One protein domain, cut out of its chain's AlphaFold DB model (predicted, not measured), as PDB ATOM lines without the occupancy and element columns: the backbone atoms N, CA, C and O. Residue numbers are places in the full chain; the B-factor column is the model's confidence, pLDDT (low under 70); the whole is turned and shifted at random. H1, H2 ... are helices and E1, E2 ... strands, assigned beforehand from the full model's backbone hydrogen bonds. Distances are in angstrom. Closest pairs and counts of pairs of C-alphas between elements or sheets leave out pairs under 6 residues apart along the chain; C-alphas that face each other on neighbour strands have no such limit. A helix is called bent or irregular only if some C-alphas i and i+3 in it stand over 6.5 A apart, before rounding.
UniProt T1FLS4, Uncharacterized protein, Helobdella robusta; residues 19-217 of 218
ATOM      1  N   HIS A  19     123.810  82.419 116.160       81.38
ATOM      2  CA  HIS A  19     123.501  81.060 115.718       81.38
ATOM      3  C   HIS A  19     124.688  80.111 115.935       81.38
ATOM      4  O   HIS A  19     124.508  79.002 116.424       81.38
ATOM      5  N   TRP A  20     125.913  80.573 115.668       81.75
ATOM      6  CA  TRP A  20     127.128  79.771 115.850       81.75
ATOM      7  C   TRP A  20     127.438  79.446 117.311       81.75
ATOM      8  O   TRP A  20     127.893  78.347 117.615       81.75
ATOM      9  N   ILE A  21     127.192  80.385 118.228       85.44
ATOM     10  CA  ILE A  21     127.475  80.177 119.655       85.44
ATOM     11  C   ILE A  21     126.338  79.466 120.394       85.44
ATOM     12  O   ILE A  21     126.554  79.003 121.513       85.44
ATOM     13  N   ALA A  22     125.142  79.367 119.803       86.44
ATOM     14  CA  ALA A  22     123.960  78.820 120.469       86.44
ATOM     15  C   ALA A  22     124.165  77.400 121.038       86.44
ATOM     16  O   ALA A  22     123.819  77.204 122.203       86.44
ATOM     17  N   PRO A  23     124.785  76.431 120.329       87.69
ATOM     18  CA  PRO A  23     125.029  75.099 120.895       87.69
ATOM     19  C   PRO A  23     125.944  75.133 122.130       87.69
ATOM     20  O   PRO A  23     125.686  74.459 123.128       87.69
ATOM     21  N   CYS A  24     126.991  75.962 122.094       85.69
ATOM     22  CA  CYS A  24     127.916  76.146 123.213       85.69
ATOM     23  C   CYS A  24     127.241  76.839 124.404       85.69
ATOM     24  O   CYS A  24     127.477  76.462 125.556       85.69
ATOM     25  N   LEU A  25     126.388  77.832 124.134       84.31
ATOM     26  CA  LEU A  25     125.602  78.518 125.155       84.31
ATOM     27  C   LEU A  25     124.604  77.566 125.811       84.31
ATOM     28  O   LEU A  25     124.592  77.486 127.033       84.31
ATOM     29  N   ASN A  26     123.839  76.802 125.029       86.94
ATOM     30  CA  ASN A  26     122.860  75.846 125.552       86.94
ATOM     31  C   ASN A  26     123.534  74.810 126.455       86.94
ATOM     32  O   ASN A  26     123.137  74.651 127.603       86.94
ATOM     33  N   ARG A  27     124.647  74.214 126.005       87.00
ATOM     34  CA  ARG A  27     125.430  73.279 126.827       87.00
ATOM     35  C   ARG A  27     125.923  73.916 128.129       87.00
ATOM     36  O   ARG A  27     125.946  73.265 129.171       87.00
ATOM     37  N   SER A  28     126.338  75.181 128.071       82.50
ATOM     38  CA  SER A  28     126.761  75.917 129.263       82.50
ATOM     39  C   SER A  28     125.581  76.135 130.208       82.50
ATOM     40  O   SER A  28     125.716  75.871 131.398       82.50
ATOM     41  N   VAL A  29     124.422  76.554 129.694       83.06
ATOM     42  CA  VAL A  29     123.189  76.745 130.474       83.06
ATOM     43  C   VAL A  29     122.745  75.442 131.138       83.06
ATOM     44  O   VAL A  29     122.442  75.457 132.329       83.06
ATOM     45  N   ASP A  30     122.768  74.322 130.419       85.69
ATOM     46  CA  ASP A  30     122.397  73.012 130.963       85.69
ATOM     47  C   ASP A  30     123.337  72.594 132.093       85.69
ATOM     48  O   ASP A  30     122.887  72.196 133.167       85.69
ATOM     49  N   ARG A  31     124.650  72.772 131.903       81.75
ATOM     50  CA  ARG A  31     125.642  72.537 132.959       81.75
ATOM     51  C   ARG A  31     125.385  73.429 134.175       81.75
ATOM     52  O   ARG A  31     125.436  72.953 135.304       81.75
ATOM     53  N   TRP A  32     125.080  74.707 133.958       78.12
ATOM     54  CA  TRP A  32     124.741  75.658 135.020       78.12
ATOM     55  C   TRP A  32     123.483  75.248 135.794       78.12
ATOM     56  O   TRP A  32     123.449  75.360 137.016       78.12
ATOM     57  N   LEU A  33     122.467  74.733 135.101       80.19
ATOM     58  CA  LEU A  33     121.247  74.206 135.712       80.19
ATOM     59  C   LEU A  33     121.493  72.912 136.497       80.19
ATOM     60  O   LEU A  33     120.857  72.708 137.526       80.19
ATOM     61  N   GLN A  34     122.413  72.059 136.050       80.81
ATOM     62  CA  GLN A  34     122.792  70.834 136.762       80.81
ATOM     63  C   GLN A  34     123.579  71.114 138.048       80.81
ATOM     64  O   GLN A  34     123.434  70.385 139.023       80.81
ATOM     65  N   LEU A  35     124.366  72.194 138.083       72.44
ATOM     66  CA  LEU A  35     125.104  72.640 139.274       72.44
ATOM     67  C   LEU A  35     124.202  73.304 140.336       72.44
ATOM     68  O   LEU A  35     124.687  73.784 141.355       72.44
ATOM     69  N   ASN A  36     122.884  73.318 140.125       75.25
ATOM     70  CA  ASN A  36     121.890  73.942 140.993       75.25
ATOM     71  C   ASN A  36     121.492  73.068 142.206       75.25
ATOM     72  O   ASN A  36     120.309  72.790 142.433       75.25
ATOM     73  N   GLY A  37     122.485  72.573 142.950       81.56
ATOM     74  CA  GLY A  37     122.274  71.604 144.029       81.56
ATOM     75  C   GLY A  37     121.833  72.234 145.352       81.56
ATOM     76  O   GLY A  37     120.952  71.703 146.031       81.56
ATOM     77  N   SER A  38     122.411  73.381 145.713       90.75
ATOM     78  CA  SER A  38     122.159  74.039 147.001       90.75
ATOM     79  C   SER A  38     121.095  75.142 146.908       90.75
ATOM     80  O   SER A  38     120.796  75.665 145.834       90.75
ATOM     81  N   THR A  39     120.519  75.543 148.048       92.00
ATOM     82  CA  THR A  39     119.669  76.751 148.129       92.00
ATOM     83  C   THR A  39     120.432  78.003 147.697       92.00
ATOM     84  O   THR A  39     119.851  78.901 147.088       92.00
ATOM     85  N   PHE A  40     121.742  78.019 147.943       91.94
ATOM     86  CA  PHE A  40     122.663  79.047 147.487       91.94
ATOM     87  C   PHE A  40     122.756  79.104 145.954       91.94
ATOM     88  O   PHE A  40     122.555  80.144 145.335       91.94
ATOM     89  N   ASP A  41     122.978  77.982 145.285       90.56
ATOM     90  CA  ASP A  41     123.056  77.990 143.822       90.56
ATOM     91  C   ASP A  41     121.718  78.397 143.189       90.56
ATOM     92  O   ASP A  41     121.702  79.175 142.227       90.56
ATOM     93  N   LYS A  42     120.599  77.979 143.799       91.62
ATOM     94  CA  LYS A  42     119.237  78.324 143.359       91.62
ATOM     95  C   LYS A  42     118.993  79.821 143.382       91.62
ATOM     96  O   LYS A  42     118.627  80.397 142.356       91.62
ATOM     97  N   ALA A  43     119.227  80.454 144.527       93.31
ATOM     98  CA  ALA A  43     119.016  81.888 144.679       93.31
ATOM     99  C   ALA A  43     119.937  82.704 143.754       93.31
ATOM    100  O   ALA A  43     119.475  83.646 143.105       93.31
ATOM    101  N   ARG A  44     121.204  82.295 143.583       92.38
ATOM    102  CA  ARG A  44     122.134  82.956 142.654       92.38
ATOM    103  C   ARG A  44     121.648  82.869 141.208       92.38
ATOM    104  O   ARG A  44     121.581  83.886 140.518       92.38
ATOM    105  N   ILE A  45     121.300  81.670 140.739       90.44
ATOM    106  CA  ILE A  45     120.859  81.451 139.353       90.44
ATOM    107  C   ILE A  45     119.571  82.226 139.068       90.44
ATOM    108  O   ILE A  45     119.439  82.817 137.996       90.44
ATOM    109  N   MET A  46     118.632  82.266 140.011       90.88
ATOM    110  CA  MET A  46     117.399  83.031 139.833       90.88
ATOM    111  C   MET A  46     117.631  84.537 139.791       90.88
ATOM    112  O   MET A  46     117.065  85.197 138.921       90.88
ATOM    113  N   ALA A  47     118.509  85.077 140.640       91.62
ATOM    114  CA  ALA A  47     118.889  86.484 140.553       91.62
ATOM    115  C   ALA A  47     119.490  86.824 139.180       91.62
ATOM    116  O   ALA A  47     119.115  87.824 138.570       91.62
ATOM    117  N   VAL A  48     120.364  85.965 138.644       90.19
ATOM    118  CA  VAL A  48     120.971  86.157 137.312       90.19
ATOM    119  C   VAL A  48     119.937  86.089 136.187       90.19
ATOM    120  O   VAL A  48     120.036  86.856 135.226       90.19
ATOM    121  N   LYS A  49     118.953  85.189 136.309       88.12
ATOM    122  CA  LYS A  49     117.858  85.003 135.344       88.12
ATOM    123  C   LYS A  49     116.770  86.072 135.423       88.12
ATOM    124  O   LYS A  49     115.952  86.141 134.508       88.12
ATOM    125  N   SER A  50     116.737  86.871 136.489       91.06
ATOM    126  CA  SER A  50     115.770  87.960 136.618       91.06
ATOM    127  C   SER A  50     115.896  88.949 135.455       91.06
ATOM    128  O   SER A  50     116.978  89.142 134.893       91.06
ATOM    129  N   GLU A  51     114.788  89.606 135.113       88.94
ATOM    130  CA  GLU A  51     114.699  90.531 133.976       88.94
ATOM    131  C   GLU A  51     115.822  91.587 133.974       88.94
ATOM    132  O   GLU A  51     116.402  91.906 132.930       88.94
ATOM    133  N   LEU A  52     116.176  92.089 135.162       88.69
ATOM    134  CA  LEU A  52     117.170  93.145 135.347       88.69
ATOM    135  C   LEU A  52     118.543  92.644 135.828       88.69
ATOM    136  O   LEU A  52     119.511  93.403 135.760       88.69
ATOM    137  N   GLY A  53     118.686  91.376 136.236       86.69
ATOM    138  CA  GLY A  53     119.905  90.846 136.873       86.69
ATOM    139  C   GLY A  53     121.179  90.954 136.023       86.69
ATOM    140  O   GLY A  53     122.295  91.068 136.550       86.69
ATOM    141  N   SER A  54     121.000  90.989 134.700       88.12
ATOM    142  CA  SER A  54     122.064  91.129 133.696       88.12
ATOM    143  C   SER A  54     121.929  92.391 132.829       88.12
ATOM    144  O   SER A  54     122.646  92.540 131.841       88.12
ATOM    145  N   ALA A  55     121.028  93.323 133.167       90.19
ATOM    146  CA  ALA A  55     120.808  94.543 132.378       90.19
ATOM    147  C   ALA A  55     122.053  95.444 132.312       90.19
ATOM    148  O   ALA A  55     122.291  96.101 131.302       90.19
ATOM    149  N   TRP A  56     122.893  95.411 133.349       88.50
ATOM    150  CA  TRP A  56     124.141  96.170 133.419       88.50
ATOM    151  C   TRP A  56     125.150  95.806 132.314       88.50
ATOM    152  O   TRP A  56     125.904  96.672 131.889       88.50
ATOM    153  N   LEU A  57     125.123  94.575 131.784       89.75
ATOM    154  CA  LEU A  57     125.972  94.161 130.653       89.75
ATOM    155  C   LEU A  57     125.607  94.875 129.345       89.75
ATOM    156  O   LEU A  57     126.405  94.913 128.413       89.75
ATOM    157  N   ARG A  58     124.388  95.416 129.270       88.38
ATOM    158  CA  ARG A  58     123.875  96.186 128.130       88.38
ATOM    159  C   ARG A  58     123.932  97.694 128.378       88.38
ATOM    160  O   ARG A  58     123.567  98.464 127.493       88.38
ATOM    161  N   ALA A  59     124.347  98.122 129.570       87.12
ATOM    162  CA  ALA A  59     124.449  99.532 129.903       87.12
ATOM    163  C   ALA A  59     125.697 100.142 129.250       87.12
ATOM    164  O   ALA A  59     126.780  99.559 129.281       87.12
ATOM    165  N   LEU A  60     125.553 101.340 128.680       85.94
ATOM    166  CA  LEU A  60     126.693 102.078 128.148       85.94
ATOM    167  C   LEU A  60     127.564 102.592 129.310       85.94
ATOM    168  O   LEU A  60     127.037 103.241 130.217       85.94
ATOM    169  N   PRO A  61     128.886 102.346 129.302       85.12
ATOM    170  CA  PRO A  61     129.780 102.880 130.320       85.12
ATOM    171  C   PRO A  61     129.976 104.388 130.109       85.12
ATOM    172  O   PRO A  61     130.573 104.808 129.119       85.12
ATOM    173  N   ILE A  62     129.508 105.215 131.049       86.25
ATOM    174  CA  ILE A  62     129.613 106.680 130.956       86.25
ATOM    175  C   ILE A  62     130.506 107.208 132.084       86.25
ATOM    176  O   ILE A  62     130.069 107.387 133.223       86.25
ATOM    177  N   THR A  63     131.771 107.494 131.761       87.00
ATOM    178  CA  THR A  63     132.758 108.010 132.728       87.00
ATOM    179  C   THR A  63     132.325 109.347 133.335       87.00
ATOM    180  O   THR A  63     132.422 109.528 134.542       87.00
ATOM    181  N   SER A  64     131.786 110.266 132.525       85.12
ATOM    182  CA  SER A  64     131.362 111.602 132.980       85.12
ATOM    183  C   SER A  64     130.209 111.573 133.987       85.12
ATOM    184  O   SER A  64     130.064 112.499 134.780       85.12
ATOM    185  N   CYS A  65     129.412 110.502 133.993       78.88
ATOM    186  CA  CYS A  65     128.327 110.290 134.951       78.88
ATOM    187  C   CYS A  65     128.758 109.441 136.160       78.88
ATOM    188  O   CYS A  65     127.954 109.225 137.070       78.88
ATOM    189  N   GLY A  66     130.001 108.945 136.179       80.94
ATOM    190  CA  GLY A  66     130.506 108.046 137.218       80.94
ATOM    191  C   GLY A  66     129.854 106.659 137.210       80.94
ATOM    192  O   GLY A  66     129.830 106.003 138.244       80.94
ATOM    193  N   THR A  67     129.289 106.219 136.078       83.50
ATOM    194  CA  THR A  67     128.609 104.912 135.951       83.50
ATOM    195  C   THR A  67     129.438 103.868 135.203       83.50
ATOM    196  O   THR A  67     128.986 102.742 135.002       83.50
ATOM    197  N   ARG A  68     130.651 104.224 134.767       89.00
ATOM    198  CA  ARG A  68     131.580 103.287 134.132       89.00
ATOM    199  C   ARG A  68     132.144 102.322 135.176       89.00
ATOM    200  O   ARG A  68     132.770 102.756 136.136       89.00
ATOM    201  N   LEU A  69     131.972 101.027 134.931       89.31
ATOM    202  CA  LEU A  69     132.669  99.973 135.661       89.31
ATOM    203  C   LEU A  69     134.068  99.786 135.064       89.31
ATOM    204  O   LEU A  69     134.213  99.749 133.840       89.31
ATOM    205  N   ASP A  70     135.083  99.683 135.917       90.56
ATOM    206  CA  ASP A  70     136.418  99.251 135.503       90.56
ATOM    207  C   ASP A  70     136.497  97.722 135.344       90.56
ATOM    208  O   ASP A  70     135.588  96.984 135.738       90.56
ATOM    209  N   ASP A  71     137.599  97.239 134.776       91.88
ATOM    210  CA  ASP A  71     137.808  95.818 134.482       91.88
ATOM    211  C   ASP A  71     137.734  94.935 135.739       91.88
ATOM    212  O   ASP A  71     137.267  93.796 135.678       91.88
ATOM    213  N   SER A  72     138.151  95.451 136.899       92.62
ATOM    214  CA  SER A  72     138.050  94.724 138.164       92.62
ATOM    215  C   SER A  72     136.613  94.666 138.666       92.62
ATOM    216  O   SER A  72     136.165  93.592 139.067       92.62
ATOM    217  N   CYS A  73     135.857  95.762 138.577       90.56
ATOM    218  CA  CYS A  73     134.426  95.765 138.869       90.56
ATOM    219  C   CYS A  73     133.665  94.782 137.974       90.56
ATOM    220  O   CYS A  73     132.818  94.042 138.478       90.56
ATOM    221  N   VAL A  74     133.969  94.739 136.673       92.31
ATOM    222  CA  VAL A  74     133.354  93.793 135.729       92.31
ATOM    223  C   VAL A  74     133.721  92.355 136.098       92.31
ATOM    224  O   VAL A  74     132.824  91.521 136.228       92.31
ATOM    225  N   ARG A  75     135.008  92.066 136.343       94.12
ATOM    226  CA  ARG A  75     135.487  90.731 136.736       94.12
ATOM    227  C   ARG A  75     134.806  90.230 138.008       94.12
ATOM    228  O   ARG A  75     134.270  89.127 138.008       94.12
ATOM    229  N   VAL A  76     134.784  91.041 139.067       93.25
ATOM    230  CA  VAL A  76     134.144  90.683 140.345       93.25
ATOM    231  C   VAL A  76     132.634  90.519 140.165       93.25
ATOM    232  O   VAL A  76     132.062  89.538 140.631       93.25
ATOM    233  N   SER A  77     131.979  91.423 139.430       92.12
ATOM    234  CA  SER A  77     130.530  91.358 139.183       92.12
ATOM    235  C   SER A  77     130.111  90.128 138.381       92.12
ATOM    236  O   SER A  77     129.022  89.595 138.615       92.12
ATOM    237  N   LEU A  78     130.946  89.690 137.432       93.06
ATOM    238  CA  LEU A  78     130.759  88.445 136.693       93.06
ATOM    239  C   LEU A  78     131.046  87.236 137.579       93.06
ATOM    240  O   LEU A  78     130.219  86.334 137.613       93.06
ATOM    241  N   GLY A  79     132.147  87.236 138.334       93.56
ATOM    242  CA  GLY A  79     132.502  86.138 139.236       93.56
ATOM    243  C   GLY A  79     131.409  85.848 140.265       93.56
ATOM    244  O   GLY A  79     130.965  84.711 140.381       93.56
ATOM    245  N   LEU A  80     130.850  86.891 140.886       92.12
ATOM    246  CA  LEU A  80     129.707  86.784 141.804       92.12
ATOM    247  C   LEU A  80     128.424  86.254 141.141       92.12
ATOM    248  O   LEU A  80     127.557  85.710 141.816       92.12
ATOM    249  N   ARG A  81     128.232  86.423 139.833       91.38
ATOM    250  CA  ARG A  81     127.044  85.899 139.127       91.38
ATOM    251  C   ARG A  81     127.270  84.474 138.633       91.38
ATOM    252  O   ARG A  81     126.365  83.647 138.683       91.38
ATOM    253  N   LEU A  82     128.495  84.198 138.211       89.00
ATOM    254  CA  LEU A  82     128.972  82.917 137.709       89.00
ATOM    255  C   LEU A  82     129.548  82.032 138.819       89.00
ATOM    256  O   LEU A  82     130.295  81.124 138.490       89.00
ATOM    257  N   GLY A  83     129.287  82.308 140.103       89.94
ATOM    258  CA  GLY A  83     129.775  81.497 141.229       89.94
ATOM    259  C   GLY A  83     131.259  81.117 141.135       89.94
ATOM    260  O   GLY A  83     131.614  79.986 141.444       89.94
ATOM    261  N   ALA A  84     132.094  82.019 140.619       90.81
ATOM    262  CA  ALA A  84     133.513  81.778 140.428       90.81
ATOM    263  C   ALA A  84     134.291  82.306 141.630       90.81
ATOM    264  O   ALA A  84     133.886  83.285 142.258       90.81
ATOM    265  N   GLN A  85     135.443  81.698 141.896       93.19
ATOM    266  CA  GLN A  85     136.385  82.204 142.882       93.19
ATOM    267  C   GLN A  85     136.808  83.637 142.519       93.19
ATOM    268  O   GLN A  85     137.330  83.892 141.430       93.19
ATOM    269  N   ILE A  86     136.565  84.577 143.433       93.44
ATOM    270  CA  ILE A  86     136.924  85.997 143.273       93.44
ATOM    271  C   ILE A  86     137.975  86.457 144.278       93.44
ATOM    272  O   ILE A  86     138.654  87.456 144.033       93.44
ATOM    273  N   VAL A  87     138.095  85.751 145.399       92.75
ATOM    274  CA  VAL A  87     139.022  86.059 146.484       92.75
ATOM    275  C   VAL A  87     139.676  84.774 146.973       92.75
ATOM    276  O   VAL A  87     139.164  83.676 146.767       92.75
ATOM    277  N   THR A  88     140.825  84.912 147.620       93.94
ATOM    278  CA  THR A  88     141.368  83.858 148.479       93.94
ATOM    279  C   THR A  88     140.676  83.947 149.830       93.94
ATOM    280  O   THR A  88     140.352  85.053 150.256       93.94
ATOM    281  N   GLU A  89     140.448  82.815 150.491       95.50
ATOM    282  CA  GLU A  89     139.820  82.780 151.812       95.50
ATOM    283  C   GLU A  89     140.566  83.667 152.819       95.50
ATOM    284  O   GLU A  89     141.801  83.694 152.852       95.50
ATOM    285  N   TYR A  90     139.817  84.423 153.621       94.06
ATOM    286  CA  TYR A  90     140.376  85.353 154.604       94.06
ATOM    287  C   TYR A  90     139.395  85.633 155.746       94.06
ATOM    288  O   TYR A  90     138.190  85.421 155.622       94.06
ATOM    289  N   GLU A  91     139.902  86.167 156.855       95.06
ATOM    290  CA  GLU A  91     139.069  86.626 157.967       95.06
ATOM    291  C   GLU A  91     138.659  88.092 157.767       95.06
ATOM    292  O   GLU A  91     139.493  88.985 157.594       95.06
ATOM    293  N   CYS A  92     137.355  88.362 157.770       92.75
ATOM    294  CA  CYS A  92     136.837  89.722 157.700       92.75
ATOM    295  C   CYS A  92     137.068  90.462 159.026       92.75
ATOM    296  O   CYS A  92     137.046  89.863 160.092       92.75
ATOM    297  N   ALA A  93     137.140  91.796 158.992       90.81
ATOM    298  CA  ALA A  93     137.216  92.632 160.196       90.81
ATOM    299  C   ALA A  93     136.037  92.449 161.181       90.81
ATOM    300  O   ALA A  93     136.112  92.902 162.318       90.81
ATOM    301  N   CYS A  94     134.940  91.809 160.761       91.38
ATOM    302  CA  CYS A  94     133.840  91.414 161.645       91.38
ATOM    303  C   CYS A  94     134.033  90.048 162.331       91.38
ATOM    304  O   CYS A  94     133.135  89.623 163.052       91.38
ATOM    305  N   GLY A  95     135.155  89.363 162.089       92.75
ATOM    306  CA  GLY A  95     135.477  88.029 162.606       92.75
ATOM    307  C   GLY A  95     134.893  86.866 161.797       92.75
ATOM    308  O   GLY A  95     135.070  85.709 162.165       92.75
ATOM    309  N   ALA A  96     134.171  87.134 160.703       91.81
ATOM    310  CA  ALA A  96     133.636  86.080 159.845       91.81
ATOM    311  C   ALA A  96     134.702  85.554 158.875       91.81
ATOM    312  O   ALA A  96     135.396  86.342 158.229       91.81
ATOM    313  N   SER A  97     134.761  84.231 158.710       94.38
ATOM    314  CA  SER A  97     135.528  83.605 157.632       94.38
ATOM    315  C   SER A  97     134.834  83.861 156.296       94.38
ATOM    316  O   SER A  97     133.648  83.563 156.139       94.38
ATOM    317  N   VAL A  98     135.562  84.432 155.341       92.94
ATOM    318  CA  VAL A  98     135.086  84.689 153.982       92.94
ATOM    319  C   VAL A  98     135.615  83.592 153.075       92.94
ATOM    320  O   VAL A  98     136.823  83.374 153.011       92.94
ATOM    321  N   ASP A  99     134.700  82.909 152.394       93.44
ATOM    322  CA  ASP A  99     135.018  81.871 151.420       93.44
ATOM    323  C   ASP A  99     135.592  82.451 150.118       93.44
ATOM    324  O   ASP A  99     135.620  83.664 149.884       93.44
ATOM    325  N   GLU A 100     136.022  81.563 149.226       93.94
ATOM    326  CA  GLU A 100     136.576  81.920 147.919       93.94
ATOM    327  C   GLU A 100     135.603  82.688 146.999       93.94
ATOM    328  O   GLU A 100     136.013  83.382 146.059       93.94
ATOM    329  N   LEU A 101     134.300  82.591 147.279       91.88
ATOM    330  CA  LEU A 101     133.239  83.238 146.519       91.88
ATOM    331  C   LEU A 101     132.980  84.684 146.972       91.88
ATOM    332  O   LEU A 101     132.394  85.466 146.222       91.88
ATOM    333  N   GLY A 102     133.404  85.066 148.179       91.56
ATOM    334  CA  GLY A 102     133.495  86.460 148.625       91.56
ATOM    335  C   GLY A 102     132.165  87.202 148.828       91.56
ATOM    336  O   GLY A 102     132.161  88.433 148.971       91.56
ATOM    337  N   TYR A 103     131.026  86.501 148.884       91.25
ATOM    338  CA  TYR A 103     129.693  87.117 149.029       91.25
ATOM    339  C   TYR A 103     129.485  87.837 150.362       91.25
ATOM    340  O   TYR A 103     128.693  88.780 150.434       91.25
ATOM    341  N   HIS A 104     130.226  87.451 151.405       90.56
ATOM    342  CA  HIS A 104     130.182  88.104 152.715       90.56
ATOM    343  C   HIS A 104     130.355  89.631 152.614       90.56
ATOM    344  O   HIS A 104     129.678  90.394 153.304       90.56
ATOM    345  N   SER A 105     131.205  90.098 151.693       87.31
ATOM    346  CA  SER A 105     131.452  91.527 151.451       87.31
ATOM    347  C   SER A 105     130.189  92.331 151.088       87.31
ATOM    348  O   SER A 105     130.144  93.548 151.292       87.31
ATOM    349  N   LEU A 106     129.143  91.665 150.585       89.12
ATOM    350  CA  LEU A 106     127.884  92.278 150.164       89.12
ATOM    351  C   LEU A 106     126.874  92.424 151.309       89.12
ATOM    352  O   LEU A 106     125.989  93.278 151.227       89.12
ATOM    353  N   SER A 107     126.986  91.629 152.371       88.19
ATOM    354  CA  SER A 107     126.058  91.641 153.509       88.19
ATOM    355  C   SER A 107     126.693  92.158 154.802       88.19
ATOM    356  O   SER A 107     125.970  92.608 155.694       88.19
ATOM    357  N   CYS A 108     128.026  92.152 154.897       89.25
ATOM    358  CA  CYS A 108     128.753  92.564 156.090       89.25
ATOM    359  C   CYS A 108     128.422  94.002 156.508       89.25
ATOM    360  O   CYS A 108     128.431  94.936 155.703       89.25
ATOM    361  N   HIS A 109     128.155  94.184 157.801       84.50
ATOM    362  CA  HIS A 109     127.818  95.481 158.378       84.50
ATOM    363  C   HIS A 109     129.050  96.354 158.660       84.50
ATOM    364  O   HIS A 109     128.924  97.573 158.613       84.50
ATOM    365  N   LEU A 110     130.218  95.746 158.907       86.44
ATOM    366  CA  LEU A 110     131.501  96.452 159.057       86.44
ATOM    367  C   LEU A 110     132.242  96.624 157.724       86.44
ATOM    368  O   LEU A 110     133.210  97.374 157.642       86.44
ATOM    369  N   GLY A 111     131.802  95.922 156.677       80.69
ATOM    370  CA  GLY A 111     132.419  95.988 155.359       80.69
ATOM    371  C   GLY A 111     132.138  97.326 154.659       80.69
ATOM    372  O   GLY A 111     130.993  97.792 154.656       80.69
ATOM    373  N   PRO A 112     133.130  97.928 153.976       80.31
ATOM    374  CA  PRO A 112     132.941  99.205 153.281       80.31
ATOM    375  C   PRO A 112     131.969  99.092 152.094       80.31
ATOM    376  O   PRO A 112     131.301 100.063 151.733       80.31
ATOM    377  N   GLY A 113     131.843  97.899 151.498       83.56
ATOM    378  CA  GLY A 113     131.062  97.672 150.280       83.56
ATOM    379  C   GLY A 113     129.564  97.942 150.436       83.56
ATOM    380  O   GLY A 113     128.943  98.526 149.545       83.56
ATOM    381  N   ARG A 114     128.961  97.575 151.573       85.56
ATOM    382  CA  ARG A 114     127.531  97.816 151.829       85.56
ATOM    383  C   ARG A 114     127.218  99.313 151.880       85.56
ATOM    384  O   ARG A 114     126.310  99.771 151.186       85.56
ATOM    385  N   GLN A 115     127.990 100.074 152.656       85.88
ATOM    386  CA  GLN A 115     127.774 101.513 152.817       85.88
ATOM    387  C   GLN A 115     128.087 102.291 151.533       85.88
ATOM    388  O   GLN A 115     127.360 103.228 151.194       85.88
ATOM    389  N   ALA A 116     129.129 101.892 150.797       89.06
ATOM    390  CA  ALA A 116     129.487 102.508 149.523       89.06
ATOM    391  C   ALA A 116     128.364 102.355 148.484       89.06
ATOM    392  O   ALA A 116     127.922 103.352 147.916       89.06
ATOM    393  N   ARG A 117     127.827 101.136 148.299       90.00
ATOM    394  CA  ARG A 117     126.717 100.884 147.360       90.00
ATOM    395  C   ARG A 117     125.458 101.664 147.729       90.00
ATOM    396  O   ARG A 117     124.853 102.298 146.870       90.00
ATOM    397  N   HIS A 118     125.105 101.667 149.012       91.81
ATOM    398  CA  HIS A 118     123.979 102.444 149.524       91.81
ATOM    399  C   HIS A 118     124.127 103.939 149.229       91.81
ATOM    400  O   HIS A 118     123.210 104.582 148.717       91.81
ATOM    401  N   THR A 119     125.303 104.494 149.521       91.94
ATOM    402  CA  THR A 119     125.597 105.910 149.279       91.94
ATOM    403  C   THR A 119     125.529 106.237 147.789       91.94
ATOM    404  O   THR A 119     124.870 107.206 147.424       91.94
ATOM    405  N   ALA A 120     126.107 105.394 146.929       91.25
ATOM    406  CA  ALA A 120     126.101 105.588 145.482       91.25
ATOM    407  C   ALA A 120     124.680 105.625 144.891       91.25
ATOM    408  O   ALA A 120     124.370 106.514 144.097       91.25
ATOM    409  N   VAL A 121     123.798 104.705 145.304       92.50
ATOM    410  CA  VAL A 121     122.392 104.692 144.857       92.50
ATOM    411  C   VAL A 121     121.651 105.933 145.350       92.50
ATOM    412  O   VAL A 121     120.988 106.603 144.558       92.50
ATOM    413  N   ASN A 122     121.792 106.289 146.630       94.50
ATOM    414  CA  ASN A 122     121.116 107.468 147.168       94.50
ATOM    415  C   ASN A 122     121.595 108.766 146.487       94.50
ATOM    416  O   ASN A 122     120.795 109.636 146.156       94.50
ATOM    417  N   GLU A 123     122.891 108.894 146.208       93.00
ATOM    418  CA  GLU A 123     123.438 110.046 145.481       93.00
ATOM    419  C   GLU A 123     123.009 110.092 144.018       93.00
ATOM    420  O   GLU A 123     122.802 111.174 143.468       93.00
ATOM    421  N   TYR A 124     122.843 108.938 143.375       92.06
ATOM    422  CA  TYR A 124     122.253 108.874 142.044       92.06
ATOM    423  C   TYR A 124     120.809 109.396 142.045       92.06
ATOM    424  O   TYR A 124     120.490 110.282 141.255       92.06
ATOM    425  N   LEU A 125     119.973 108.942 142.983       93.75
ATOM    426  CA  LEU A 125     118.589 109.411 143.120       93.75
ATOM    427  C   LEU A 125     118.507 110.917 143.387       93.75
ATOM    428  O   LEU A 125     117.744 111.624 142.732       93.75
ATOM    429  N   VAL A 126     119.337 111.431 144.297       94.56
ATOM    430  CA  VAL A 126     119.420 112.871 144.583       94.56
ATOM    431  C   VAL A 126     119.774 113.666 143.325       94.56
ATOM    432  O   VAL A 126     119.136 114.680 143.051       94.56
ATOM    433  N   ARG A 127     120.735 113.195 142.519       92.69
ATOM    434  CA  ARG A 127     121.082 113.836 141.241       92.69
ATOM    435  C   ARG A 127     119.926 113.798 140.241       92.69
ATOM    436  O   ARG A 127     119.722 114.779 139.529       92.69
ATOM    437  N   CYS A 128     119.153 112.711 140.196       93.44
ATOM    438  CA  CYS A 128     117.948 112.633 139.369       93.44
ATOM    439  C   CYS A 128     116.911 113.688 139.781       93.44
ATOM    440  O   CYS A 128     116.415 114.403 138.912       93.44
ATOM    441  N   PHE A 129     116.641 113.849 141.081       95.06
ATOM    442  CA  PHE A 129     115.738 114.897 141.574       95.06
ATOM    443  C   PHE A 129     116.242 116.303 141.243       95.06
ATOM    444  O   PHE A 129     115.490 117.111 140.703       95.06
ATOM    445  N   GLN A 130     117.528 116.579 141.479       92.88
ATOM    446  CA  GLN A 130     118.141 117.870 141.151       92.88
ATOM    447  C   GLN A 130     118.029 118.193 139.658       92.88
ATOM    448  O   GLN A 130     117.668 119.309 139.292       92.88
ATOM    449  N   LYS A 131     118.278 117.208 138.787       93.56
ATOM    450  CA  LYS A 131     118.142 117.365 137.332       93.56
ATOM    451  C   LYS A 131     116.691 117.578 136.895       93.56
ATOM    452  O   LYS A 131     116.460 118.248 135.895       93.56
ATOM    453  N   ALA A 132     115.730 117.046 137.646       94.31
ATOM    454  CA  ALA A 132     114.304 117.297 137.456       94.31
ATOM    455  C   ALA A 132     113.829 118.634 138.067       94.31
ATOM    456  O   ALA A 132     112.639 118.931 138.011       94.31
ATOM    457  N   GLY A 133     114.722 119.436 138.662       94.56
ATOM    458  CA  GLY A 133     114.362 120.696 139.319       94.56
ATOM    459  C   GLY A 133     113.626 120.515 140.650       94.56
ATOM    460  O   GLY A 133     112.990 121.450 141.126       94.56
ATOM    461  N   ILE A 134     113.701 119.326 141.257       95.19
ATOM    462  CA  ILE A 134     113.028 119.001 142.516       95.19
ATOM    463  C   ILE A 134     114.025 119.172 143.671       95.19
ATOM    464  O   ILE A 134     114.997 118.414 143.762       95.19
ATOM    465  N   PRO A 135     113.816 120.145 144.575       95.12
ATOM    466  CA  PRO A 135     114.690 120.345 145.720       95.12
ATOM    467  C   PRO A 135     114.520 119.223 146.753       95.12
ATOM    468  O   PRO A 135     113.402 118.874 147.147       95.12
ATOM    469  N   VAL A 136     115.647 118.682 147.224       95.56
ATOM    470  CA  VAL A 136     115.690 117.556 148.166       95.56
ATOM    471  C   VAL A 136     116.624 117.811 149.344       95.56
ATOM    472  O   VAL A 136     117.677 118.429 149.199       95.56
ATOM    473  N   ILE A 137     116.261 117.274 150.508       93.62
ATOM    474  CA  ILE A 137     117.081 117.255 151.721       93.62
ATOM    475  C   ILE A 137     117.608 115.835 151.915       93.62
ATOM    476  O   ILE A 137     116.824 114.897 152.045       93.62
ATOM    477  N   LYS A 138     118.935 115.672 151.968       93.25
ATOM    478  CA  LYS A 138     119.572 114.401 152.345       93.25
ATOM    479  C   LYS A 138     119.519 114.231 153.855       93.25
ATOM    480  O   LYS A 138     119.914 115.133 154.591       93.25
ATOM    481  N   LYS A 139     119.114 113.045 154.304       88.06
ATOM    482  CA  LYS A 139     119.050 112.665 155.715       88.06
ATOM    483  C   LYS A 139     118.335 113.751 156.552       88.06
ATOM    484  O   LYS A 139     118.962 114.383 157.398       88.06
ATOM    485  N   PRO A 140     117.053 114.044 156.323       86.06
ATOM    486  CA  PRO A 140     116.320 115.050 157.096       86.06
ATOM    487  C   PRO A 140     116.159 114.624 158.566       86.06
ATOM    488  O   PRO A 140     115.914 113.456 158.852       86.06
ATOM    489  N   MET A 141     116.314 115.556 159.507       82.19
ATOM    490  CA  MET A 141     116.097 115.303 160.940       82.19
ATOM    491  C   MET A 141     114.699 115.769 161.355       82.19
ATOM    492  O   MET A 141     114.191 116.735 160.794       82.19
ATOM    493  N   GLY A 142     114.089 115.091 162.331       79.00
ATOM    494  CA  GLY A 142     112.807 115.506 162.914       79.00
ATOM    495  C   GLY A 142     111.579 115.297 162.022       79.00
ATOM    496  O   GLY A 142     110.561 115.939 162.243       79.00
ATOM    497  N   LEU A 143     111.647 114.427 161.003       76.75
ATOM    498  CA  LEU A 143     110.463 114.104 160.188       76.75
ATOM    499  C   LEU A 143     109.450 113.206 160.904       76.75
ATOM    500  O   LEU A 143     108.283 113.191 160.513       76.75
ATOM    501  N   ILE A 144     109.906 112.445 161.896       73.94
ATOM    502  CA  ILE A 144     109.082 111.612 162.768       73.94
ATOM    503  C   ILE A 144     109.244 112.189 164.174       73.94
ATOM    504  O   ILE A 144     110.374 112.340 164.635       73.94
ATOM    505  N   GLU A 145     108.131 112.544 164.816       65.44
ATOM    506  CA  GLU A 145     108.118 113.133 166.166       65.44
ATOM    507  C   GLU A 145     108.559 112.109 167.226       65.44
ATOM    508  O   GLU A 145     109.335 112.428 168.125       65.44
ATOM    509  N   GLU A 146     108.147 110.849 167.059       59.72
ATOM    510  CA  GLU A 146     108.498 109.727 167.930       59.72
ATOM    511  C   GLU A 146     109.602 108.860 167.302       59.72
ATOM    512  O   GLU A 146     109.354 107.842 166.656       59.72
ATOM    513  N   GLY A 147     110.858 109.273 167.477       60.88
ATOM    514  CA  GLY A 147     112.020 108.411 167.240       60.88
ATOM    515  C   GLY A 147     113.186 109.066 166.503       60.88
ATOM    516  O   GLY A 147     113.045 110.022 165.750       60.88
ATOM    517  N   ALA A 148     114.376 108.484 166.669       66.50
ATOM    518  CA  ALA A 148     115.602 108.908 165.983       66.50
ATOM    519  C   ALA A 148     115.682 108.420 164.517       66.50
ATOM    520  O   ALA A 148     116.769 108.320 163.940       66.50
ATOM    521  N   PHE A 149     114.550 108.050 163.909       76.94
ATOM    522  CA  PHE A 149     114.536 107.481 162.568       76.94
ATOM    523  C   PHE A 149     114.749 108.560 161.515       76.94
ATOM    524  O   PHE A 149     114.022 109.545 161.419       76.94
ATOM    525  N   ARG A 150     115.766 108.334 160.687       85.94
ATOM    526  CA  ARG A 150     116.214 109.260 159.657       85.94
ATOM    527  C   ARG A 150     116.073 108.562 158.308       85.94
ATOM    528  O   ARG A 150     116.803 107.594 158.098       85.94
ATOM    529  N   PRO A 151     115.113 108.950 157.450       91.75
ATOM    530  CA  PRO A 151     115.103 108.475 156.074       91.75
ATOM    531  C   PRO A 151     116.311 109.054 155.327       91.75
ATOM    532  O   PRO A 151     116.910 110.043 155.760       91.75
ATOM    533  N   ASP A 152     116.675 108.460 154.201       94.25
ATOM    534  CA  ASP A 152     117.807 108.914 153.395       94.25
ATOM    535  C   ASP A 152     117.578 110.234 152.676       94.25
ATOM    536  O   ASP A 152     118.535 110.992 152.459       94.25
ATOM    537  N   GLY A 153     116.332 110.528 152.322       94.75
ATOM    538  CA  GLY A 153     115.999 111.790 151.697       94.75
ATOM    539  C   GLY A 153     114.529 112.163 151.754       94.75
ATOM    540  O   GLY A 153     113.668 111.377 152.152       94.75
ATOM    541  N   TYR A 154     114.280 113.422 151.404       95.00
ATOM    542  CA  TYR A 154     112.965 114.044 151.433       95.00
ATOM    543  C   TYR A 154     112.844 115.159 150.391       95.00
ATOM    544  O   TYR A 154     113.780 115.945 150.235       95.00
ATOM    545  N   THR A 155     111.712 115.252 149.690       95.88
ATOM    546  CA  THR A 155     111.426 116.354 148.758       95.88
ATOM    547  C   THR A 155     110.829 117.545 149.502       95.88
ATOM    548  O   THR A 155     109.881 117.405 150.271       95.88
ATOM    549  N   ILE A 156     111.362 118.744 149.255       92.25
ATOM    550  CA  ILE A 156     110.823 119.974 149.860       92.25
ATOM    551  C   ILE A 156     109.503 120.350 149.184       92.25
ATOM    552  O   ILE A 156     108.546 120.735 149.848       92.25
ATOM    553  N   THR A 157     109.436 120.203 147.861       91.88
ATOM    554  CA  THR A 157     108.204 120.404 147.099       91.88
ATOM    555  C   THR A 157     107.334 119.144 147.123       91.88
ATOM    556  O   THR A 157     107.874 118.029 147.172       91.88
ATOM    557  N   PRO A 158     105.998 119.293 147.035       92.81
ATOM    558  CA  PRO A 158     105.098 118.163 146.861       92.81
ATOM    559  C   PRO A 158     105.493 117.293 145.665       92.81
ATOM    560  O   PRO A 158     105.736 117.798 144.572       92.81
ATOM    561  N   TRP A 159     105.545 115.985 145.889       92.25
ATOM    562  CA  TRP A 159     105.807 114.971 144.875       92.25
ATOM    563  C   TRP A 159     104.512 114.529 144.191       92.25
ATOM    564  O   TRP A 159     104.407 114.554 142.968       92.25
ATOM    565  N   ALA A 160     103.506 114.151 144.983       92.88
ATOM    566  CA  ALA A 160     102.224 113.674 144.479       92.88
ATOM    567  C   ALA A 160     101.096 114.036 145.446       92.88
ATOM    568  O   ALA A 160     101.252 113.916 146.659       92.88
ATOM    569  N   GLN A 161      99.944 114.456 144.912       93.19
ATOM    570  CA  GLN A 161      98.737 114.761 145.702       93.19
ATOM    571  C   GLN A 161      98.975 115.793 146.824       93.19
ATOM    572  O   GLN A 161      98.439 115.661 147.918       93.19
ATOM    573  N   GLY A 162      99.834 116.791 146.589       93.19
ATOM    574  CA  GLY A 162     100.191 117.784 147.610       93.19
ATOM    575  C   GLY A 162     101.113 117.262 148.723       93.19
ATOM    576  O   GLY A 162     101.449 118.021 149.625       93.19
ATOM    577  N   ARG A 163     101.565 116.002 148.653       94.69
ATOM    578  CA  ARG A 163     102.420 115.364 149.662       94.69
ATOM    579  C   ARG A 163     103.875 115.316 149.230       94.69
ATOM    580  O   ARG A 163     104.174 114.993 148.080       94.69
ATOM    581  N   SER A 164     104.781 115.582 150.162       94.94
ATOM    582  CA  SER A 164     106.218 115.409 149.950       94.94
ATOM    583  C   SER A 164     106.616 113.938 150.006       94.94
ATOM    584  O   SER A 164     106.051 113.160 150.773       94.94
ATOM    585  N   LEU A 165     107.622 113.558 149.229       96.06
ATOM    586  CA  LEU A 165     108.174 112.210 149.225       96.06
ATOM    587  C   LEU A 165     109.300 112.105 150.253       96.06
ATOM    588  O   LEU A 165     110.228 112.906 150.227       96.06
ATOM    589  N   ALA A 166     109.251 111.094 151.109       95.38
ATOM    590  CA  ALA A 166     110.372 110.605 151.897       95.38
ATOM    591  C   ALA A 166     110.776 109.224 151.372       95.38
ATOM    592  O   ALA A 166     109.913 108.413 151.036       95.38
ATOM    593  N   TRP A 167     112.072 108.938 151.313       96.12
ATOM    594  CA  TRP A 167     112.552 107.626 150.881       96.12
ATOM    595  C   TRP A 167     113.718 107.144 151.726       96.12
ATOM    596  O   TRP A 167     114.445 107.931 152.332       96.12
ATOM    597  N   ASP A 168     113.900 105.833 151.724       95.56
ATOM    598  CA  ASP A 168     115.025 105.170 152.365       95.56
ATOM    599  C   ASP A 168     115.532 104.065 151.441       95.56
ATOM    600  O   ASP A 168     114.747 103.235 150.966       95.56
ATOM    601  N   VAL A 169     116.829 104.091 151.138       95.69
ATOM    602  CA  VAL A 169     117.459 103.132 150.236       95.69
ATOM    603  C   VAL A 169     117.876 101.906 151.037       95.69
ATOM    604  O   VAL A 169     118.376 101.975 152.157       95.69
ATOM    605  N   THR A 170     117.696 100.724 150.465       93.50
ATOM    606  CA  THR A 170     118.248  99.503 151.039       93.50
ATOM    607  C   THR A 170     118.682  98.550 149.947       93.50
ATOM    608  O   THR A 170     118.003  98.384 148.937       93.50
ATOM    609  N   LEU A 171     119.833  97.920 150.172       92.62
ATOM    610  CA  LEU A 171     120.379  96.915 149.272       92.62
ATOM    611  C   LEU A 171     120.492  95.575 149.994       92.62
ATOM    612  O   LEU A 171     121.567  95.263 150.522       92.62
ATOM    613  N   PRO A 172     119.383  94.823 150.130       93.00
ATOM    614  CA  PRO A 172     119.460  93.469 150.647       93.00
ATOM    615  C   PRO A 172     120.259  92.600 149.675       93.00
ATOM    616  O   PRO A 172     120.221  92.797 148.467       93.00
ATOM    617  N   HIS A 173     121.008  91.638 150.204       92.12
ATOM    618  CA  HIS A 173     121.732  90.696 149.364       92.12
ATOM    619  C   HIS A 173     120.919  89.410 149.220       92.12
ATOM    620  O   HIS A 173     120.578  88.798 150.232       92.12
ATOM    621  N   THR A 174     120.659  88.990 147.977       93.12
ATOM    622  CA  THR A 174     119.897  87.775 147.645       93.12
ATOM    623  C   THR A 174     120.401  86.537 148.389       93.12
ATOM    624  O   THR A 174     119.599  85.717 148.828       93.12
ATOM    625  N   MET A 175     121.720  86.421 148.566       92.56
ATOM    626  CA  MET A 175     122.350  85.243 149.167       92.56
ATOM    627  C   MET A 175     122.572  85.354 150.674       92.56
ATOM    628  O   MET A 175     123.192  84.478 151.260       92.56
ATOM    629  N   ALA A 176     122.119  86.434 151.314       91.50
ATOM    630  CA  ALA A 176     122.260  86.554 152.758       91.50
ATOM    631  C   ALA A 176     121.383  85.515 153.477       91.50
ATOM    632  O   ALA A 176     120.230  85.311 153.093       91.50
ATOM    633  N   ASP A 177     121.888  84.950 154.575       89.75
ATOM    634  CA  ASP A 177     121.228  83.882 155.349       89.75
ATOM    635  C   ASP A 177     119.770  84.194 155.699       89.75
ATOM    636  O   ASP A 177     118.893  83.340 155.632       89.75
ATOM    637  N   ARG A 178     119.477  85.460 156.012       91.62
ATOM    638  CA  ARG A 178     118.122  85.908 156.361       91.62
ATOM    639  C   ARG A 178     117.116  85.880 155.202       91.62
ATOM    640  O   ARG A 178     115.919  85.974 155.456       91.62
ATOM    641  N   TYR A 179     117.582  85.852 153.953       93.75
ATOM    642  CA  TYR A 179     116.742  85.906 152.751       93.75
ATOM    643  C   TYR A 179     116.798  84.618 151.928       93.75
ATOM    644  O   TYR A 179     115.859  84.362 151.178       93.75
ATOM    645  N   ILE A 180     117.836  83.791 152.106       93.50
ATOM    646  CA  ILE A 180     118.119  82.635 151.247       93.50
ATOM    647  C   ILE A 180     116.951  81.645 151.118       93.50
ATOM    648  O   ILE A 180     116.712  81.088 150.047       93.50
ATOM    649  N   GLY A 181     116.172  81.454 152.186       94.56
ATOM    650  CA  GLY A 181     114.985  80.595 152.161       94.56
ATOM    651  C   GLY A 181     113.904  81.072 151.182       94.56
ATOM    652  O   GLY A 181     113.230  80.248 150.577       94.56
ATOM    653  N   TYR A 182     113.773  82.385 150.986       94.56
ATOM    654  CA  TYR A 182     112.801  82.991 150.069       94.56
ATOM    655  C   TYR A 182     113.382  83.166 148.666       94.56
ATOM    656  O   TYR A 182     112.759  82.797 147.671       94.56
ATOM    657  N   THR A 183     114.612  83.674 148.587       95.12
ATOM    658  CA  THR A 183     115.264  83.994 147.312       95.12
ATOM    659  C   THR A 183     115.635  82.763 146.518       95.12
ATOM    660  O   THR A 183     115.839  82.871 145.316       95.12
ATOM    661  N   SER A 184     115.710  81.596 147.166       94.06
ATOM    662  CA  SER A 184     115.926  80.296 146.522       94.06
ATOM    663  C   SER A 184     114.658  79.692 145.909       94.06
ATOM    664  O   SER A 184     114.755  78.681 145.211       94.06
ATOM    665  N   VAL A 185     113.503  80.341 146.092       93.69
ATOM    666  CA  VAL A 185     112.230  79.998 145.438       93.69
ATOM    667  C   VAL A 185     111.803  81.056 144.418       93.69
ATOM    668  O   VAL A 185     111.357  80.704 143.330       93.69
ATOM    669  N   GLU A 186     111.968  82.338 144.747       93.50
ATOM    670  CA  GLU A 186     111.508  83.448 143.909       93.50
ATOM    671  C   GLU A 186     112.515  84.610 143.921       93.50
ATOM    672  O   GLU A 186     112.909  85.118 144.979       93.50
ATOM    673  N   ALA A 187     112.938  85.038 142.727       92.06
ATOM    674  CA  ALA A 187     113.812  86.197 142.544       92.06
ATOM    675  C   ALA A 187     113.111  87.492 142.987       92.06
ATOM    676  O   ALA A 187     111.907  87.636 142.804       92.06
ATOM    677  N   GLY A 188     113.847  88.462 143.532       93.00
ATOM    678  CA  GLY A 188     113.274  89.731 143.996       93.00
ATOM    679  C   GLY A 188     112.749  89.697 145.432       93.00
ATOM    680  O   GLY A 188     112.431  90.745 145.997       93.00
ATOM    681  N   THR A 189     112.654  88.523 146.061       95.19
ATOM    682  CA  THR A 189     112.047  88.402 147.394       95.19
ATOM    683  C   THR A 189     112.854  89.070 148.504       95.19
ATOM    684  O   THR A 189     112.252  89.497 149.492       95.19
ATOM    685  N   ALA A 190     114.176  89.241 148.373       95.44
ATOM    686  CA  ALA A 190     114.945  89.972 149.382       95.44
ATOM    687  C   ALA A 190     114.594  91.463 149.351       95.44
ATOM    688  O   ALA A 190     114.375  92.064 150.407       95.44
ATOM    689  N   ALA A 191     114.480  92.045 148.155       95.19
ATOM    690  CA  ALA A 191     114.013  93.412 147.951       95.19
ATOM    691  C   ALA A 191     112.578  93.611 148.460       95.19
ATOM    692  O   ALA A 191     112.328  94.581 149.176       95.19
ATOM    693  N   LEU A 192     111.664  92.674 148.183       95.88
ATOM    694  CA  LEU A 192     110.284  92.725 148.685       95.88
ATOM    695  C   LEU A 192     110.233  92.700 150.219       95.88
ATOM    696  O   LEU A 192     109.670  93.599 150.836       95.88
ATOM    697  N   LYS A 193     110.912  91.742 150.860       95.94
ATOM    698  CA  LYS A 193     110.949  91.654 152.329       95.94
ATOM    699  C   LYS A 193     111.629  92.857 152.979       95.94
ATOM    700  O   LYS A 193     111.235  93.282 154.064       95.94
ATOM    701  N   ALA A 194     112.662  93.410 152.346       95.12
ATOM    702  CA  ALA A 194     113.282  94.644 152.816       95.12
ATOM    703  C   ALA A 194     112.328  95.842 152.686       95.12
ATOM    704  O   ALA A 194     112.316  96.692 153.575       95.12
ATOM    705  N   SER A 195     111.517  95.885 151.629       96.44
ATOM    706  CA  SER A 195     110.488  96.906 151.417       96.44
ATOM    707  C   SER A 195     109.408  96.847 152.494       96.44
ATOM    708  O   SER A 195     109.132  97.871 153.115       96.44
ATOM    709  N   ASP A 196     108.867  95.659 152.783       96.38
ATOM    710  CA  ASP A 196     107.861  95.452 153.835       96.38
ATOM    711  C   ASP A 196     108.366  95.969 155.188       96.38
ATOM    712  O   ASP A 196     107.735  96.816 155.820       96.38
ATOM    713  N   PHE A 197     109.586  95.573 155.571       94.31
ATOM    714  CA  PHE A 197     110.214  96.030 156.811       94.31
ATOM    715  C   PHE A 197     110.384  97.558 156.866       94.31
ATOM    716  O   PHE A 197     110.220  98.177 157.917       94.31
ATOM    717  N   LYS A 198     110.741  98.199 155.746       94.25
ATOM    718  CA  LYS A 198     110.870  99.664 155.684       94.25
ATOM    719  C   LYS A 198     109.510 100.351 155.771       94.25
ATOM    720  O   LYS A 198     109.416 101.371 156.448       94.25
ATOM    721  N   ASN A 199     108.479  99.804 155.132       94.69
ATOM    722  CA  ASN A 199     107.118 100.323 155.226       94.69
ATOM    723  C   ASN A 199     106.597 100.272 156.663       94.69
ATOM    724  O   ASN A 199     106.057 101.265 157.137       94.69
ATOM    725  N   GLU A 200     106.822  99.166 157.374       93.75
ATOM    726  CA  GLU A 200     106.490  99.047 158.798       93.75
ATOM    727  C   GLU A 200     107.277 100.059 159.639       93.75
ATOM    728  O   GLU A 200     106.699 100.807 160.426       93.75
ATOM    729  N   LYS A 201     108.597 100.152 159.420       91.00
ATOM    730  CA  LYS A 201     109.480 101.075 160.150       91.00
ATOM    731  C   LYS A 201     109.073 102.544 159.995       91.00
ATOM    732  O   LYS A 201     109.213 103.317 160.939       91.00
ATOM    733  N   TYR A 202     108.632 102.944 158.806       90.94
ATOM    734  CA  TYR A 202     108.318 104.334 158.468       90.94
ATOM    735  C   TYR A 202     106.816 104.570 158.263       90.94
ATOM    736  O   TYR A 202     106.427 105.542 157.617       90.94
ATOM    737  N   VAL A 203     105.960 103.720 158.839       91.75
ATOM    738  CA  VAL A 203     104.501 103.805 158.672       91.75
ATOM    739  C   VAL A 203     103.943 105.182 159.060       91.75
ATOM    740  O   VAL A 203     103.074 105.709 158.371       91.75
ATOM    741  N   SER A 204     104.513 105.828 160.083       89.62
ATOM    742  CA  SER A 204     104.120 107.165 160.557       89.62
ATOM    743  C   SER A 204     104.386 108.296 159.550       89.62
ATOM    744  O   SER A 204     103.741 109.348 159.605       89.62
ATOM    745  N   LEU A 205     105.299 108.091 158.592       89.00
ATOM    746  CA  LEU A 205     105.555 109.050 157.515       89.00
ATOM    747  C   LEU A 205     104.467 109.034 156.440       89.00
ATOM    748  O   LEU A 205     104.357 110.006 155.697       89.00
ATOM    749  N   ASN A 206     103.654 107.983 156.347       89.88
ATOM    750  CA  ASN A 206     102.519 107.949 155.430       89.88
ATOM    751  C   ASN A 206     101.316 108.662 156.054       89.88
ATOM    752  O   ASN A 206     100.486 108.053 156.722       89.88
ATOM    753  N   ASN A 207     101.217 109.972 155.828       89.25
ATOM    754  CA  ASN A 207     100.151 110.817 156.372       89.25
ATOM    755  C   ASN A 207      99.657 111.851 155.343       89.25
ATOM    756  O   ASN A 207      99.987 111.785 154.157       89.25
ATOM    757  N   LEU A 208      98.847 112.818 155.788       87.25
ATOM    758  CA  LEU A 208      98.260 113.849 154.921       87.25
ATOM    759  C   LEU A 208      99.297 114.750 154.234       87.25
ATOM    760  O   LEU A 208      98.992 115.327 153.199       87.25
ATOM    761  N   SER A 209     100.510 114.867 154.784       90.44
ATOM    762  CA  SER A 209     101.568 115.753 154.267       90.44
ATOM    763  C   SER A 209     102.703 115.016 153.550       90.44
ATOM    764  O   SER A 209     103.501 115.639 152.849       90.44
ATOM    765  N   LYS A 210     102.816 113.697 153.743       92.38
ATOM    766  CA  LYS A 210     103.998 112.917 153.362       92.38
ATOM    767  C   LYS A 210     103.624 111.550 152.789       92.38
ATOM    768  O   LYS A 210     102.625 110.944 153.175       92.38
ATOM    769  N   ILE A 211     104.447 111.086 151.857       94.81
ATOM    770  CA  ILE A 211     104.440 109.729 151.312       94.81
ATOM    771  C   ILE A 211     105.812 109.135 151.587       94.81
ATOM    772  O   ILE A 211     106.823 109.746 151.250       94.81
ATOM    773  N   PHE A 212     105.849 107.942 152.163       95.25
ATOM    774  CA  PHE A 212     107.058 107.149 152.281       95.25
ATOM    775  C   PHE A 212     107.137 106.124 151.151       95.25
ATOM    776  O   PHE A 212     106.187 105.376 150.922       95.25
ATOM    777  N   GLN A 213     108.285 106.073 150.473       96.06
ATOM    778  CA  GLN A 213     108.592 105.068 149.463       96.06
ATOM    779  C   GLN A 213     109.912 104.366 149.810       96.06
ATOM    780  O   GLN A 213     110.975 104.992 149.735       96.06
ATOM    781  N   PRO A 214     109.899 103.065 150.144       96.38
ATOM    782  CA  PRO A 214     111.132 102.302 150.243       96.38
ATOM    783  C   PRO A 214     111.733 102.095 148.849       96.38
ATOM    784  O   PRO A 214     111.018 101.789 147.891       96.38
ATOM    785  N   ILE A 215     113.054 102.242 148.738       96.44
ATOM    786  CA  ILE A 215     113.803 101.981 147.504       96.44
ATOM    787  C   ILE A 215     114.710 100.781 147.759       96.44
ATOM    788  O   ILE A 215     115.796 100.908 148.326       96.44
ATOM    789  N   CYS A 216     114.232  99.604 147.363       95.00
ATOM    790  CA  CYS A 216     114.901  98.330 147.608       95.00
ATOM    791  C   CYS A 216     115.477  97.777 146.304       95.00
ATOM    792  O   CYS A 216     114.737  97.599 145.341       95.00
ATOM    793  N   ILE A 217     116.784  97.508 146.279       91.50
ATOM    794  CA  ILE A 217     117.490  96.963 145.110       91.50
ATOM    795  C   ILE A 217     118.365  95.800 145.573       91.50
ATOM    796  O   ILE A 217     119.214  96.004 146.436       91.50
TER     797      ILE A 217
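What this domain is: This is residues 19 to 217 of the 218 residues of an uncharacterized protein of Helobdella robusta (UniProt T1FLS4). A small four-stranded sheet, covered by the long helix H6 on one face and by H8 on the other, makes one end of the domain; short helices and long loops, with H2, H3, H4, H5 and H7, make a looser second part, and H1 sticks out at the far end with residues 19 to 31. The printed part has 199 residues with eight named helices and four named strands, in the order H1 H2 H3 H4 H5 H6 E1 E2 E3 H7 H8 E4. The sheet is mixed, in the order E1, E2, E3, E4, with E1, E2 and E3 antiparallel in turn and E3 and E4 parallel; the class is mixed, helices and strands. The whole is only just compact, close to loose, with a radius of gyration of the C-alphas of 19.5 A, and spans 56 by 39 by 30 A.

Where its parts are: H1, residues 19 to 34, begins at C-alpha 19 at (123.501, 81.060, 115.718) and is 23.4 A long; it is irregular, with C-alphas 20 and 23 lying 7.2 A apart. H2, residues 39 to 49, is 15.3 A long. H3 is residues 55 to 58, H4 residues 71 to 79 and H5 residues 104 to 107. H6, the longest helix, runs from residue 112 to 131 over 28.3 A, from C-alpha 112 at (132.941, 99.205, 153.281). E1 is residues 136 to 138 and E2 residues 153 to 155. E3, residues 164 to 170, is 20.0 A long. H7, residues 177 to 183, is irregular, with C-alphas 178 and 181 lying 7.5 A apart. H8, residues 189 to 201, is 18.2 A long. E4, residues 210 to 216, is 19.1 A long and ends at C-alpha 216 at (114.901, 98.330, 147.608).

How they stand to each other: E1, E2 and E3 form a meander, each strand the antiparallel neighbour of the one before, with E1 and E2 as one hairpin and E2 and E3 as another. N 137 and O 154 are 2.8 A apart, and N 155 and O 165 are 2.8 A apart. E3, H7, H8 and E4 form a strand-helix-strand unit, two parallel neighbour strands with helices between, and its crossover is right-handed; N 166 and O 211 are 2.8 A apart. There are three layers, with helices on both faces of the sheet. H6 is on the sheet at a height of 7.4 A, over E2 and along the strands, at 6 degrees to E2 on the local plane; C-alphas of Asn 122 and Val 169 are its closest to E3, 6.4 A. H8 is on the opposite face at a height of 7.0 A, over E4 and along the strands, at 23 degrees to E4 on the local plane; its closest C-alphas to E4 are those of Ala 191 and Cys 216, 5.0 A. H7 touches H8, with residues 189 to 190 of H8 alone, at a steep tilt of 63 degrees, opposite ways; the closest C-alphas are those of Thr 183 and Thr 189, 5.5 A. H2 touches H7 at a steep tilt of 57 degrees, the same way, the closest C-alphas being those of Ala 43 and Thr 183, 5.0 A. H1 is near H2, with 5 pairs of C-alphas within 10 A. H5 and H6 touch only at the corner, the C-alphas of Leu 106 and Arg 114 being closest at 5.8 A. H3 and H4 touch no helix and are not on the sheet. Every O i to N i+4 pair is within hydrogen-bond range in H2, H4, H6 and H8; H1 has 10 of 12, H7 has 1 of 3 with 1 of 4 O i to N i+3 pairs within range, and H3 and H5 are too short for such a pair.

The domain as a whole: The two C-alphas farthest apart are those of Trp 20 and Glu 145, 63.3 A. The printed part has no cut. The links H3 to H4, H4 to H5 and E1 to E2 are long, with 12, 24 and 14 residues; in the second, residues 90 to 91 pair antiparallel with 97 to 98. The mean pLDDT of the printed part is 89.9, and residues 145 to 148 are under 70.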